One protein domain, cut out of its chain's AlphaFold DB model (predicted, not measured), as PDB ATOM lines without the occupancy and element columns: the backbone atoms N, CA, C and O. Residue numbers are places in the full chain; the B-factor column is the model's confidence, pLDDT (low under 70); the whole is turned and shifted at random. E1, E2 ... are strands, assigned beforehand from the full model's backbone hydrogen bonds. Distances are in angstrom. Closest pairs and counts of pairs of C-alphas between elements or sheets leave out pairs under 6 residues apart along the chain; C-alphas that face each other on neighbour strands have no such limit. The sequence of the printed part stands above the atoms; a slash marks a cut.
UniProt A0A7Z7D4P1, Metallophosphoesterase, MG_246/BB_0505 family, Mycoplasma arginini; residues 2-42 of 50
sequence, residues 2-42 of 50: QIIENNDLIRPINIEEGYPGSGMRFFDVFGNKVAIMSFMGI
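AT A GLANCE: This is residues 2 to 42 of the 50 residues of the protein "Metallophosphoesterase, MG_246/BB_0505 family" of Mycoplasma arginini (UniProt A0A7Z7D4P1). With little regular structure, this is one hairpin of two strands, E1 and E2; its tip, residues 28 to 33, sticks out, and residues 2 to 23 wind as a long loop before it. The 41 printed residues have no named helix and two antiparallel strands, E1 then E2; the class is all strand, with 12 residues in named elements. The whole is loose, radius of gyration of the C-alphas 11.4 A, and flat, spanning 33 by 27 by 12 A.

IN THESE COORDINATES: Start at C-alpha 2, (168.005, 116.601, 165.103); residues 2 to 23 hold no named element. Find C-alpha 24 at (161.431, 125.930, 151.268), where E1 begins, residues 24 to 29, 15.6 A long. E2, residues 32 to 37, runs 16.0 A to C-alpha 37 at (161.587, 130.338, 150.990).

HOW THE PARTS SIT: E1 and E2 form a hairpin with a tight link, antiparallel at 155 degrees. C-alphas 24 and 37 face each other at 4.4 A. Look for N 27 and O 34, within hydrogen-bond range at 2.8 A.

THE WHOLE: The C-alphas of Gly 31 and Ile 42 are farthest apart, 34.7 A. The printed part has no cut, and no printed residue has pLDDT under 70.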
ATOM      1  N   GLN A   2     169.432 116.299 164.850       70.94
ATOM      2  CA  GLN A   2     168.005 116.601 165.103       70.94
ATOM      3  C   GLN A   2     167.512 118.019 164.729       70.94
ATOM      4  O   GLN A   2     166.343 118.180 164.409       70.94
ATOM      5  N   ILE A   3     168.367 119.051 164.753       79.94
ATOM      6  CA  ILE A   3     167.931 120.438 164.479       79.94
ATOM      7  C   ILE A   3     167.584 120.655 162.996       79.94
ATOM      8  O   ILE A   3     166.662 121.399 162.686       79.94
ATOM      9  N   ILE A   4     168.297 119.995 162.078       80.25
ATOM     10  CA  ILE A   4     168.178 120.240 160.629       80.25
ATOM     11  C   ILE A   4     166.901 119.617 160.046       80.25
ATOM     12  O   ILE A   4     166.343 120.124 159.073       80.25
ATOM     13  N   GLU A   5     166.403 118.552 160.670       82.12
ATOM     14  CA  GLU A   5     165.146 117.894 160.294       82.12
ATOM     15  C   GLU A   5     163.910 118.563 160.919       82.12
ATOM     16  O   GLU A   5     162.784 118.135 160.673       82.12
ATOM     17  N   ASN A   6     164.088 119.639 161.696       87.44
ATOM     18  CA  ASN A   6     162.977 120.383 162.277       87.44
ATOM     19  C   ASN A   6     162.121 121.037 161.175       87.44
ATOM     20  O   ASN A   6     162.628 121.766 160.316       87.44
ATOM     21  N   ASN A   7     160.809 120.794 161.219       87.56
ATOM     22  CA  ASN A   7     159.848 121.346 160.267       87.56
ATOM     23  C   ASN A   7     159.629 122.859 160.393       87.56
ATOM     24  O   ASN A   7     159.136 123.466 159.448       87.56
ATOM     25  N   ASP A   8     160.088 123.471 161.481       89.25
ATOM     26  CA  ASP A   8     160.046 124.919 161.688       89.25
ATOM     27  C   ASP A   8     161.348 125.617 161.249       89.25
ATOM     28  O   ASP A   8     161.476 126.835 161.360       89.25
ATOM     29  N   LEU A   9     162.327 124.861 160.733       91.12
ATOM     30  CA  LEU A   9     163.610 125.380 160.262       91.12
ATOM     31  C   LEU A   9     163.717 125.301 158.734       91.12
ATOM     32  O   LEU A   9     163.430 124.264 158.125       91.12
ATOM     33  N   ILE A  10     164.202 126.381 158.118       93.06
ATOM     34  CA  ILE A  10     164.579 126.434 156.700       93.06
ATOM     35  C   ILE A  10     166.000 126.975 156.541       93.06
ATOM     36  O   ILE A  10     166.465 127.778 157.350       93.06
ATOM     37  N   ARG A  11     166.677 126.546 155.478       91.75
ATOM     38  CA  ARG A  11     167.989 127.049 155.054       91.75
ATOM     39  C   ARG A  11     167.869 127.814 153.734       91.75
ATOM     40  O   ARG A  11     166.846 127.692 153.070       91.75
ATOM     41  N   PRO A  12     168.897 128.551 153.295       93.25
ATOM     42  CA  PRO A  12     168.927 129.076 151.938       93.25
ATOM     43  C   PRO A  12     168.801 127.959 150.895       93.25
ATOM     44  O   PRO A  12     169.455 126.922 151.010       93.25
ATOM     45  N   ILE A  13     167.958 128.151 149.883       93.31
ATOM     46  CA  ILE A  13     167.748 127.172 148.806       93.31
ATOM     47  C   ILE A  13     168.879 127.190 147.772       93.31
ATOM     48  O   ILE A  13     169.182 126.168 147.173       93.31
ATOM     49  N   ASN A  14     169.539 128.333 147.598       91.69
ATOM     50  CA  ASN A  14     170.592 128.566 146.611       91.69
ATOM     51  C   ASN A  14     172.013 128.255 147.126       91.69
ATOM     52  O   ASN A  14     172.966 128.919 146.726       91.69
ATOM     53  N   ILE A  15     172.151 127.271 148.018       85.88
ATOM     54  CA  ILE A  15     173.444 126.701 148.446       85.88
ATOM     55  C   ILE A  15     173.552 125.252 147.959       85.88
ATOM     56  O   ILE A  15     172.534 124.657 147.604       85.88
ATOM     57  N   GLU A  16     174.761 124.685 147.964       80.69
ATOM     58  CA  GLU A  16     175.049 123.345 147.428       80.69
ATOM     59  C   GLU A  16     174.065 122.259 147.907       80.69
ATOM     60  O   GLU A  16     173.675 122.200 149.078       80.69
ATOM     61  N   GLU A  17     173.686 121.359 146.994       75.44
ATOM     62  CA  GLU A  17     172.654 120.335 147.226       75.44
ATOM     63  C   GLU A  17     173.016 119.327 148.330       75.44
ATOM     64  O   GLU A  17     172.125 118.739 148.937       75.44
ATOM     65  N   GLY A  18     174.306 119.174 148.651       80.69
ATOM     66  CA  GLY A  18     174.781 118.281 149.711       80.69
ATOM     67  C   GLY A  18     174.459 118.742 151.138       80.69
ATOM     68  O   GLY A  18     174.622 117.962 152.077       80.69
ATOM     69  N   TYR A  19     173.998 119.985 151.328       82.69
ATOM     70  CA  TYR A  19     173.651 120.489 152.656       82.69
ATOM     71  C   TYR A  19     172.261 120.003 153.094       82.69
ATOM     72  O   TYR A  19     171.261 120.310 152.431       82.69
ATOM     73  N   PRO A  20     172.160 119.288 154.231       86.38
ATOM     74  CA  PRO A  20     170.889 118.771 154.721       86.38
ATOM     75  C   PRO A  20     169.925 119.902 155.119       86.38
ATOM     76  O   PRO A  20     170.328 121.038 155.378       86.38
ATOM     77  N   GLY A  21     168.634 119.572 155.194       88.56
ATOM     78  CA  GLY A  21     167.556 120.518 155.503       88.56
ATOM     79  C   GLY A  21     166.869 121.073 154.255       88.56
ATOM     80  O   GLY A  21     167.325 120.862 153.132       88.56
ATOM     81  N   SER A  22     165.750 121.775 154.449       91.69
ATOM     82  CA  SER A  22     164.923 122.272 153.344       91.69
ATOM     83  C   SER A  22     165.138 123.757 153.060       91.69
ATOM     84  O   SER A  22     165.197 124.571 153.982       91.69
ATOM     85  N   GLY A  23     165.191 124.113 151.773       93.06
ATOM     86  CA  GLY A  23     165.239 125.498 151.289       93.06
ATOM     87  C   GLY A  23     163.892 126.235 151.313       93.06
ATOM     88  O   GLY A  23     163.825 127.463 151.244       93.06
ATOM     89  N   MET A  24     162.808 125.461 151.379       93.81
ATOM     90  CA  MET A  24     161.431 125.930 151.268       93.81
ATOM     91  C   MET A  24     160.503 125.053 152.104       93.81
ATOM     92  O   MET A  24     160.685 123.835 152.176       93.81
ATOM     93  N   ARG A  25     159.472 125.652 152.700       94.44
ATOM     94  CA  ARG A  25     158.396 124.921 153.379       94.44
ATOM     95  C   ARG A  25     157.041 125.555 153.114       94.44
ATOM     96  O   ARG A  25     156.941 126.759 152.890       94.44
ATOM     97  N   PHE A  26     156.011 124.718 153.149       95.12
ATOM     98  CA  PHE A  26     154.623 125.144 153.059       95.12
ATOM     99  C   PHE A  26     153.985 125.096 154.441       95.12
ATOM    100  O   PHE A  26     154.155 124.118 155.165       95.12
ATOM    101  N   PHE A  27     153.221 126.130 154.762       94.19
ATOM    102  CA  PHE A  27     152.461 126.248 155.997       94.19
ATOM    103  C   PHE A  27     151.008 126.543 155.655       94.19
ATOM    104  O   PHE A  27     150.730 127.324 154.746       94.19
ATOM    105  N   ASP A  28     150.086 125.937 156.392       96.12
ATOM    106  CA  ASP A  28     148.673 126.285 156.310       96.12
ATOM    107  C   ASP A  28     148.357 127.291 157.430       96.12
ATOM    108  O   ASP A  28     148.391 126.962 158.614       96.12
ATOM    109  N   VAL A  29     148.093 128.544 157.054       94.94
ATOM    110  CA  VAL A  29     147.875 129.673 157.970       94.94
ATOM    111  C   VAL A  29     146.471 130.223 157.737       94.94
ATOM    112  O   VAL A  29     146.178 130.801 156.689       94.94
ATOM    113  N   PHE A  30     145.573 130.004 158.702       96.62
ATOM    114  CA  PHE A  30     144.156 130.395 158.619       96.62
ATOM    115  C   PHE A  30     143.461 129.923 157.324       96.62
ATOM    116  O   PHE A  30     142.714 130.672 156.701       96.62
ATOM    117  N   GLY A  31     143.741 128.688 156.893       96.94
ATOM    118  CA  GLY A  31     143.176 128.103 155.669       96.94
ATOM    119  C   GLY A  31     143.874 128.514 154.368       96.94
ATOM    120  O   GLY A  31     143.476 128.051 153.303       96.94
ATOM    121  N   ASN A  32     144.926 129.337 154.433       97.06
ATOM    122  CA  ASN A  32     145.734 129.719 153.278       97.06
ATOM    123  C   ASN A  32     147.037 128.924 153.254       97.06
ATOM    124  O   ASN A  32     147.732 128.848 154.267       97.06
ATOM    125  N   LYS A  33     147.410 128.397 152.086       97.69
ATOM    126  CA  LYS A  33     148.713 127.757 151.896       97.69
ATOM    127  C   LYS A  33     149.772 128.817 151.593       97.69
ATOM    128  O   LYS A  33     149.707 129.486 150.565       97.69
ATOM    129  N   VAL A  34     150.751 128.950 152.477       97.19
ATOM    130  CA  VAL A  34     151.851 129.917 152.395       97.19
ATOM    131  C   VAL A  34     153.156 129.171 152.154       97.19
ATOM    132  O   VAL A  34     153.500 128.265 152.910       97.19
ATOM    133  N   ALA A  35     153.896 129.557 151.116       96.44
ATOM    134  CA  ALA A  35     155.256 129.082 150.891       96.44
ATOM    135  C   ALA A  35     156.253 130.062 151.516       96.44
ATOM    136  O   ALA A  35     156.224 131.254 151.213       96.44
ATOM    137  N   ILE A  36     157.149 129.557 152.361       95.75
ATOM    138  CA  ILE A  36     158.274 130.322 152.901       95.75
ATOM    139  C   ILE A  36     159.549 129.767 152.277       95.75
ATOM    140  O   ILE A  36     159.815 128.566 152.352       95.75
ATOM    141  N   MET A  37     160.327 130.651 151.660       95.50
ATOM    142  CA  MET A  37     161.587 130.338 150.990       95.50
ATOM    143  C   MET A  37     162.687 131.224 151.561       95.50
ATOM    144  O   MET A  37     162.449 132.396 151.851       95.50
ATOM    145  N   SER A  38     163.892 130.680 151.699       94.38
ATOM    146  CA  SER A  38     165.066 131.448 152.117       94.38
ATOM    147  C   SER A  38     166.106 131.466 151.003       94.38
ATOM    148  O   SER A  38     166.341 130.456 150.341       94.38
ATOM    149  N   PHE A  39     166.738 132.622 150.801       92.69
ATOM    150  CA  PHE A  39     167.793 132.823 149.814       92.69
ATOM    151  C   PHE A  39     168.962 133.553 150.466       92.69
ATOM    152  O   PHE A  39     168.772 134.498 151.232       92.69
ATOM    153  N   MET A  40     170.176 133.127 150.140       89.88
ATOM    154  CA  MET A  40     171.397 133.818 150.519       89.88
ATOM    155  C   MET A  40     171.740 134.833 149.431       89.88
ATOM    156  O   MET A  40     171.842 134.474 148.257       89.88
ATOM    157  N   GLY A  41     171.900 136.102 149.807       86.56
ATOM    158  CA  GLY A  41     172.380 137.125 148.884       86.56
ATOM    159  C   GLY A  41     173.820 136.846 148.446       86.56
ATOM    160  O   GLY A  41     174.623 136.338 149.220       86.56
ATOM    161  N   ILE A  42     174.152 137.209 147.208       77.88
ATOM    162  CA  ILE A  42     175.505 137.074 146.639       77.88
ATOM    163  C   ILE A  42     176.469 138.186 147.093       77.88
ATOM    164  O   ILE A  42     177.659 138.143 146.790       77.88
TER     165      ILE A  42